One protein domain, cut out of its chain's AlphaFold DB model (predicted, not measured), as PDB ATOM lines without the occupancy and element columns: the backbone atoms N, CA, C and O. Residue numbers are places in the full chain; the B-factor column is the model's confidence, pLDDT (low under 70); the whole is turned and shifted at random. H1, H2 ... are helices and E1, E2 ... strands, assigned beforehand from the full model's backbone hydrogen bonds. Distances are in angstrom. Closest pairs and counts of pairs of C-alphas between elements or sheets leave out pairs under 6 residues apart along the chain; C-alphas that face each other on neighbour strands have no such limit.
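What this domain is: This is residues 8 to 74 of the 171 residues of an uncharacterized protein of Methanobacterium bryantii (UniProt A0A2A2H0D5). A parallel sheet, E2 beside E3, lies near the middle; helix H3 packs beside E3, H1 crosses H3, and H2 lies at the far end. Three named helices and three named strands run H1 E1 H2 E2 E3 H3 in 67 printed residues, class mixed. The whole is compact, radius of gyration of the C-alphas 10.9 A, spanning 31 by 24 by 17 A.

How they stand to each other: H1, residues 14 to 19, touches H3, residues 59 to 73, about perpendicular at 76 degrees, the closest C-alphas being Ile 16 and Ile 66, 5.8 A. E2, residues 38 to 42, and E3, residues 51 to 54, are parallel at 29 degrees, N 52 and O 39 within hydrogen-bond range at 2.8 A. Every O i to N i+4 pair in H1 and H3 is within range.

Where its parts are: H1 begins at C-alpha 14 (171.143, 182.017, 165.791). E1 is residues 25 to 27, H2 residues 31 to 34. H3, 21.3 A long, ends at C-alpha 73 (165.614, 168.866, 161.790).

The domain as a whole: The printed part has no cut; no printed residue is under 70.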
ATOM      1  N   VAL A   8     161.790 178.822 166.780       95.94
ATOM      2  CA  VAL A   8     162.266 180.092 167.344       95.94
ATOM      3  C   VAL A   8     163.631 179.889 167.983       95.94
ATOM      4  O   VAL A   8     163.894 178.860 168.594       95.94
ATOM      5  N   THR A   9     164.515 180.871 167.873       96.25
ATOM      6  CA  THR A   9     165.816 180.845 168.542       96.25
ATOM      7  C   THR A   9     166.159 182.195 169.153       96.25
ATOM      8  O   THR A   9     165.564 183.214 168.809       96.25
ATOM      9  N   THR A  10     167.106 182.213 170.086       94.44
ATOM     10  CA  THR A  10     167.621 183.469 170.647       94.44
ATOM     11  C   THR A  10     168.779 183.997 169.801       94.44
ATOM     12  O   THR A  10     169.464 183.196 169.166       94.44
ATOM     13  N   PRO A  11     169.082 185.310 169.845       93.00
ATOM     14  CA  PRO A  11     170.233 185.863 169.126       93.00
ATOM     15  C   PRO A  11     171.559 185.147 169.427       93.00
ATOM     16  O   PRO A  11     172.414 185.038 168.560       93.00
ATOM     17  N   MET A  12     171.732 184.612 170.642       91.69
ATOM     18  CA  MET A  12     172.955 183.892 171.017       91.69
ATOM     19  C   MET A  12     173.106 182.519 170.351       91.69
ATOM     20  O   MET A  12     174.227 182.019 170.295       91.69
ATOM     21  N   CYS A  13     172.006 181.922 169.892       95.56
ATOM     22  CA  CYS A  13     171.957 180.592 169.283       95.56
ATOM     23  C   CYS A  13     171.756 180.646 167.760       95.56
ATOM     24  O   CYS A  13     171.831 179.610 167.106       95.56
ATOM     25  N   GLU A  14     171.496 181.831 167.201       96.00
ATOM     26  CA  GLU A  14     171.143 182.017 165.791       96.00
ATOM     27  C   GLU A  14     172.195 181.445 164.839       96.00
ATOM     28  O   GLU A  14     171.846 180.728 163.906       96.00
ATOM     29  N   GLU A  15     173.477 181.724 165.086       96.44
ATOM     30  CA  GLU A  15     174.568 181.200 164.257       96.44
ATOM     31  C   GLU A  15     174.534 179.668 164.188       96.44
ATOM     32  O   GLU A  15     174.659 179.096 163.116       96.44
ATOM     33  N   ILE A  16     174.277 179.003 165.309       97.56
ATOM     34  CA  ILE A  16     174.280 177.542 165.405       97.56
ATOM     35  C   ILE A  16     173.086 176.935 164.674       97.56
ATOM     36  O   ILE A  16     173.221 175.917 164.003       97.56
ATOM     37  N   VAL A  17     171.927 177.592 164.745       97.44
ATOM     38  CA  VAL A  17     170.740 177.213 163.968       97.44
ATOM     39  C   VAL A  17     171.003 177.368 162.466       97.44
ATOM     40  O   VAL A  17     170.667 176.464 161.701       97.44
ATOM     41  N   LYS A  18     171.654 178.463 162.044       96.94
ATOM     42  CA  LYS A  18     172.074 178.668 160.646       96.94
ATOM     43  C   LYS A  18     173.047 177.585 160.192       96.94
ATOM     44  O   LYS A  18     172.818 176.969 159.156       96.94
ATOM     45  N   LEU A  19     174.104 177.340 160.969       97.44
ATOM     46  CA  LEU A  19     175.128 176.341 160.665       97.44
ATOM     47  C   LEU A  19     174.569 174.920 160.644       97.44
ATOM     48  O   LEU A  19     175.054 174.100 159.880       97.44
ATOM     49  N   ALA A  20     173.505 174.639 161.395       97.69
ATOM     50  CA  ALA A  20     172.795 173.367 161.312       97.69
ATOM     51  C   ALA A  20     171.986 173.191 160.008       97.69
ATOM     52  O   ALA A  20     171.378 172.139 159.808       97.69
ATOM     53  N   GLY A  21     171.941 174.190 159.121       96.81
ATOM     54  CA  GLY A  21     171.188 174.150 157.863       96.81
ATOM     55  C   GLY A  21     169.701 174.483 158.012       96.81
ATOM     56  O   GLY A  21     168.924 174.302 157.075       96.81
ATOM     57  N   ILE A  22     169.275 174.979 159.178       96.31
ATOM     58  CA  ILE A  22     167.878 175.337 159.434       96.31
ATOM     59  C   ILE A  22     167.644 176.743 158.882       96.31
ATOM     60  O   ILE A  22     168.170 177.721 159.405       96.31
ATOM     61  N   SER A  23     166.842 176.859 157.826       92.44
ATOM     62  CA  SER A  23     166.603 178.134 157.131       92.44
ATOM     63  C   SER A  23     165.312 178.846 157.545       92.44
ATOM     64  O   SER A  23     165.219 180.063 157.417       92.44
ATOM     65  N   ASN A  24     164.321 178.114 158.068       92.31
ATOM     66  CA  ASN A  24     163.028 178.669 158.469       92.31
ATOM     67  C   ASN A  24     162.900 178.732 159.996       92.31
ATOM     68  O   ASN A  24     162.443 177.784 160.638       92.31
ATOM     69  N   TYR A  25     163.313 179.855 160.579       95.06
ATOM     70  CA  TYR A  25     163.194 180.129 162.008       95.06
ATOM     71  C   TYR A  25     163.010 181.629 162.264       95.06
ATOM     72  O   TYR A  25     163.264 182.469 161.404       95.06
ATOM     73  N   VAL A  26     162.586 181.972 163.479       95.31
ATOM     74  CA  VAL A  26     162.466 183.359 163.948       95.31
ATOM     75  C   VAL A  26     163.449 183.605 165.085       95.31
ATOM     76  O   VAL A  26     163.534 182.817 166.025       95.31
ATOM     77  N   VAL A  27     164.165 184.727 165.034       95.62
ATOM     78  CA  VAL A  27     165.035 185.166 166.132       95.62
ATOM     79  C   VAL A  27     164.228 186.019 167.104       95.62
ATOM     80  O   VAL A  27     163.661 187.041 166.724       95.62
ATOM     81  N   ASN A  28     164.169 185.617 168.372       93.94
ATOM     82  CA  ASN A  28     163.474 186.362 169.415       93.94
ATOM     83  C   ASN A  28     164.173 186.204 170.776       93.94
ATOM     84  O   ASN A  28     164.562 185.106 171.172       93.94
ATOM     85  N   LYS A  29     164.323 187.311 171.515       90.56
ATOM     86  CA  LYS A  29     164.927 187.315 172.862       90.56
ATOM     87  C   LYS A  29     164.036 186.648 173.916       90.56
ATOM     88  O   LYS A  29     164.549 186.179 174.925       90.56
ATOM     89  N   THR A  30     162.730 186.584 173.671       88.25
ATOM     90  CA  THR A  30     161.709 185.996 174.543       88.25
ATOM     91  C   THR A  30     160.907 184.927 173.784       88.25
ATOM     92  O   THR A  30     159.757 185.173 173.416       88.25
ATOM     93  N   PRO A  31     161.475 183.728 173.529       85.94
ATOM     94  CA  PRO A  31     160.837 182.696 172.702       85.94
ATOM     95  C   PRO A  31     159.418 182.283 173.129       85.94
ATOM     96  O   PRO A  31     158.586 182.022 172.262       85.94
ATOM     97  N   ASP A  32     159.106 182.303 174.430       86.00
ATOM     98  CA  ASP A  32     157.765 181.971 174.950       86.00
ATOM     99  C   ASP A  32     156.672 182.958 174.496       86.00
ATOM    100  O   ASP A  32     155.493 182.620 174.484       86.00
ATOM    101  N   SER A  33     157.039 184.171 174.071       82.50
ATOM    102  CA  SER A  33     156.077 185.196 173.637       82.50
ATOM    103  C   SER A  33     155.554 185.010 172.208       82.50
ATOM    104  O   SER A  33     154.663 185.743 171.785       82.50
ATOM    105  N   VAL A  34     156.106 184.062 171.442       79.94
ATOM    106  CA  VAL A  34     155.920 184.015 169.979       79.94
ATOM    107  C   VAL A  34     155.099 182.812 169.505       79.94
ATOM    108  O   VAL A  34     154.933 182.639 168.297       79.94
ATOM    109  N   GLY A  35     154.577 181.982 170.414       80.38
ATOM    110  CA  GLY A  35     153.792 180.790 170.062       80.38
ATOM    111  C   GLY A  35     154.557 179.848 169.127       80.38
ATOM    112  O   GLY A  35     154.094 179.571 168.022       80.38
ATOM    113  N   ALA A  36     155.777 179.466 169.513       86.62
ATOM    114  CA  ALA A  36     156.633 178.567 168.742       86.62
ATOM    115  C   ALA A  36     156.220 177.101 168.933       86.62
ATOM    116  O   ALA A  36     155.830 176.713 170.032       86.62
ATOM    117  N   ASP A  37     156.403 176.271 167.905       90.62
ATOM    118  CA  ASP A  37     156.273 174.815 168.059       90.62
ATOM    119  C   ASP A  37     157.489 174.238 168.795       90.62
ATOM    120  O   ASP A  37     157.394 173.269 169.556       90.62
ATOM    121  N   ILE A  38     158.659 174.834 168.549       94.19
ATOM    122  CA  ILE A  38     159.910 174.460 169.192       94.19
ATOM    123  C   ILE A  38     160.863 175.651 169.288       94.19
ATOM    124  O   ILE A  38     161.033 176.412 168.334       94.19
ATOM    125  N   ALA A  39     161.515 175.797 170.439       96.19
ATOM    126  CA  ALA A  39     162.557 176.796 170.645       96.19
ATOM    127  C   ALA A  39     163.955 176.155 170.722       96.19
ATOM    128  O   ALA A  39     164.136 175.158 171.415       96.19
ATOM    129  N   VAL A  40     164.959 176.736 170.068       97.19
ATOM    130  CA  VAL A  40     166.379 176.377 170.225       97.19
ATOM    131  C   VAL A  40     167.052 177.439 171.082       97.19
ATOM    132  O   VAL A  40     167.146 178.600 170.672       97.19
ATOM    133  N   VAL A  41     167.499 177.064 172.280       96.31
ATOM    134  CA  VAL A  41     168.039 177.999 173.280       96.31
ATOM    135  C   VAL A  41     169.213 177.407 174.053       96.31
ATOM    136  O   VAL A  41     169.380 176.188 174.106       96.31
ATOM    137  N   LEU A  42     169.990 178.273 174.710       94.62
ATOM    138  CA  LEU A  42     171.038 177.850 175.637       94.62
ATOM    139  C   LEU A  42     170.470 176.969 176.752       94.62
ATOM    140  O   LEU A  42     169.345 177.190 177.217       94.62
ATOM    141  N   SER A  43     171.265 176.003 177.201       93.38
ATOM    142  CA  SER A  43     170.875 174.998 178.193       93.38
ATOM    143  C   SER A  43     170.385 175.573 179.526       93.38
ATOM    144  O   SER A  43     169.520 174.995 180.178       93.38
ATOM    145  N   GLU A  44     170.871 176.756 179.875       89.56
ATOM    146  CA  GLU A  44     170.559 177.519 181.076       89.56
ATOM    147  C   GLU A  44     169.203 178.241 180.979       89.56
ATOM    148  O   GLU A  44     168.634 178.655 181.992       89.56
ATOM    149  N   THR A  45     168.659 178.393 179.767       90.88
ATOM    150  CA  THR A  45     167.417 179.138 179.520       90.88
ATOM    151  C   THR A  45     166.214 178.313 179.960       90.88
ATOM    152  O   THR A  45     165.962 177.237 179.416       90.88
ATOM    153  N   LYS A  46     165.408 178.830 180.890       90.62
ATOM    154  CA  LYS A  46     164.120 178.230 181.276       90.62
ATOM    155  C   LYS A  46     163.015 178.751 180.358       90.62
ATOM    156  O   LYS A  46     162.921 179.956 180.166       90.62
ATOM    157  N   LEU A  47     162.214 177.847 179.800       88.50
ATOM    158  CA  LEU A  47     161.069 178.160 178.938       88.50
ATOM    159  C   LEU A  47     159.909 177.230 179.285       88.50
ATOM    160  O   LEU A  47     160.152 176.082 179.669       88.50
ATOM    161  N   SER A  48     158.678 177.713 179.124       86.25
ATOM    162  CA  SER A  48     157.479 176.867 179.174       86.25
ATOM    163  C   SER A  48     157.246 176.144 177.842       86.25
ATOM    164  O   SER A  48     156.751 175.016 177.827       86.25
ATOM    165  N   THR A  49     157.658 176.755 176.729       87.88
ATOM    166  CA  THR A  49     157.578 176.164 175.390       87.88
ATOM    167  C   THR A  49     158.545 174.986 175.242       87.88
ATOM    168  O   THR A  49     159.673 174.999 175.755       87.88
ATOM    169  N   LYS A  50     158.133 173.968 174.471       92.56
ATOM    170  CA  LYS A  50     158.998 172.849 174.073       92.56
ATOM    171  C   LYS A  50     160.301 173.389 173.486       92.56
ATOM    172  O   LYS A  50     160.287 174.215 172.574       92.56
ATOM    173  N   SER A  51     161.439 172.923 173.995       94.56
ATOM    174  CA  SER A  51     162.734 173.454 173.578       94.56
ATOM    175  C   SER A  51     163.815 172.393 173.417       94.56
ATOM    176  O   SER A  51     163.818 171.375 174.103       94.56
ATOM    177  N   ILE A  52     164.732 172.659 172.488       96.69
ATOM    178  CA  ILE A  52     166.018 171.982 172.344       96.69
ATOM    179  C   ILE A  52     167.046 172.848 173.063       96.69
ATOM    180  O   ILE A  52     167.145 174.054 172.813       96.69
ATOM    181  N   LYS A  53     167.770 172.226 173.986       96.81
ATOM    182  CA  LYS A  53     168.798 172.868 174.796       96.81
ATOM    183  C   LYS A  53     170.159 172.597 174.175       96.81
ATOM    184  O   LYS A  53     170.513 171.436 174.005       96.81
ATOM    185  N   ILE A  54     170.907 173.654 173.883       97.38
ATOM    186  CA  ILE A  54     172.262 173.559 173.334       97.38
ATOM    187  C   ILE A  54     173.280 174.218 174.267       97.38
ATOM    188  O   ILE A  54     172.930 175.104 175.052       97.38
ATOM    189  N   LYS A  55     174.539 173.787 174.189       95.50
ATOM    190  CA  LYS A  55     175.667 174.386 174.915       95.50
ATOM    191  C   LYS A  55     176.686 174.899 173.921       95.50
ATOM    192  O   LYS A  55     176.925 174.244 172.922       95.50
ATOM    193  N   LEU A  56     177.279 176.055 174.209       94.50
ATOM    194  CA  LEU A  56     178.157 176.773 173.278       94.50
ATOM    195  C   LEU A  56     179.428 177.289 173.964       94.50
ATOM    196  O   LEU A  56     179.963 178.327 173.579       94.50
ATOM    197  N   ASN A  57     179.871 176.625 175.036       92.19
ATOM    198  CA  ASN A  57     181.010 177.093 175.824       92.19
ATOM    199  C   ASN A  57     182.335 176.645 175.203       92.19
ATOM    200  O   ASN A  57     183.279 177.431 175.174       92.19
ATOM    201  N   THR A  58     182.387 175.408 174.703       92.94
ATOM    202  CA  THR A  58     183.572 174.803 174.077       92.94
ATOM    203  C   THR A  58     183.354 174.549 172.590       92.94
ATOM    204  O   THR A  58     182.218 174.479 172.116       92.94
ATOM    205  N   PHE A  59     184.445 174.363 171.848       92.81
ATOM    206  CA  PHE A  59     184.379 173.998 170.432       92.81
ATOM    207  C   PHE A  59     183.653 172.668 170.198       92.81
ATOM    208  O   PHE A  59     182.804 172.587 169.310       92.81
ATOM    209  N   SER A  60     183.908 171.655 171.034       92.12
ATOM    210  CA  SER A  60     183.198 170.374 170.950       92.12
ATOM    211  C   SER A  60     181.700 170.541 171.189       92.12
ATOM    212  O   SER A  60     180.906 170.015 170.422       92.12
ATOM    213  N   GLN A  61     181.296 171.352 172.171       94.81
ATOM    214  CA  GLN A  61     179.878 171.624 172.422       94.81
ATOM    215  C   GLN A  61     179.198 172.353 171.256       94.81
ATOM    216  O   GLN A  61     178.041 172.067 170.945       94.81
ATOM    217  N   ILE A  62     179.901 173.284 170.601       95.62
ATOM    218  CA  ILE A  62     179.416 173.963 169.391       95.62
ATOM    219  C   ILE A  62     179.175 172.938 168.279       95.62
ATOM    220  O   ILE A  62     178.072 172.890 167.735       95.62
ATOM    221  N   LYS A  63     180.165 172.084 167.994       95.19
ATOM    222  CA  LYS A  63     180.067 171.030 166.977       95.19
ATOM    223  C   LYS A  63     178.928 170.050 167.269       95.19
ATOM    224  O   LYS A  63     178.066 169.854 166.418       95.19
ATOM    225  N   GLU A  64     178.871 169.521 168.490       95.94
ATOM    226  CA  GLU A  64     177.807 168.620 168.949       95.94
ATOM    227  C   GLU A  64     176.421 169.268 168.822       95.94
ATOM    228  O   GLU A  64     175.455 168.615 168.436       95.94
ATOM    229  N   SER A  65     176.310 170.568 169.115       97.75
ATOM    230  CA  SER A  65     175.048 171.301 168.983       97.75
ATOM    231  C   SER A  65     174.620 171.463 167.524       97.75
ATOM    232  O   SER A  65     173.432 171.337 167.236       97.75
ATOM    233  N   ILE A  66     175.557 171.729 166.607       97.81
ATOM    234  CA  ILE A  66     175.273 171.805 165.166       97.81
ATOM    235  C   ILE A  66     174.797 170.438 164.664       97.81
ATOM    236  O   ILE A  66     173.716 170.352 164.088       97.81
ATOM    237  N   GLU A  67     175.554 169.374 164.943       97.06
ATOM    238  CA  GLU A  67     175.243 168.003 164.514       97.06
ATOM    239  C   GLU A  67     173.884 167.530 165.051       97.06
ATOM    240  O   GLU A  67     173.036 167.075 164.283       97.06
ATOM    241  N   MET A  68     173.631 167.730 166.348       97.94
ATOM    242  CA  MET A  68     172.362 167.380 166.991       97.94
ATOM    243  C   MET A  68     171.174 168.109 166.355       97.94
ATOM    244  O   MET A  68     170.107 167.522 166.169       97.94
ATOM    245  N   LEU A  69     171.319 169.404 166.061       97.94
ATOM    246  CA  LEU A  69     170.255 170.169 165.419       97.94
ATOM    247  C   LEU A  69     170.035 169.695 163.983       97.94
ATOM    248  O   LEU A  69     168.886 169.485 163.604       97.94
ATOM    249  N   SER A  70     171.096 169.474 163.209       97.06
ATOM    250  CA  SER A  70     170.966 168.985 161.837       97.06
ATOM    251  C   SER A  70     170.263 167.635 161.764       97.06
ATOM    252  O   SER A  70     169.326 167.480 160.987       97.06
ATOM    253  N   GLU A  71     170.629 166.690 162.632       96.81
ATOM    254  CA  GLU A  71     169.946 165.396 162.730       96.81
ATOM    255  C   GLU A  71     168.465 165.579 163.086       96.81
ATOM    256  O   GLU A  71     167.575 165.035 162.434       96.81
ATOM    257  N   LYS A  72     168.178 166.407 164.094       95.69
ATOM    258  CA  LYS A  72     166.825 166.573 164.630       95.69
ATOM    259  C   LYS A  72     165.866 167.323 163.703       95.69
ATOM    260  O   LYS A  72     164.651 167.190 163.867       95.69
ATOM    261  N   PHE A  73     166.389 168.140 162.797       95.12
ATOM    262  CA  PHE A  73     165.614 168.866 161.790       95.12
ATOM    263  C   PHE A  73     165.751 168.271 160.384       95.12
ATOM    264  O   PHE A  73     165.178 168.829 159.451       95.12
ATOM    265  N   GLU A  74     166.454 167.139 160.247       95.81
ATOM    266  CA  GLU A  74     166.696 166.451 158.975       95.81
ATOM    267  C   GLU A  74     167.320 167.386 157.918       95.81
ATOM    268  O   GLU A  74     166.952 167.383 156.741       95.81
TER     269      GLU A  74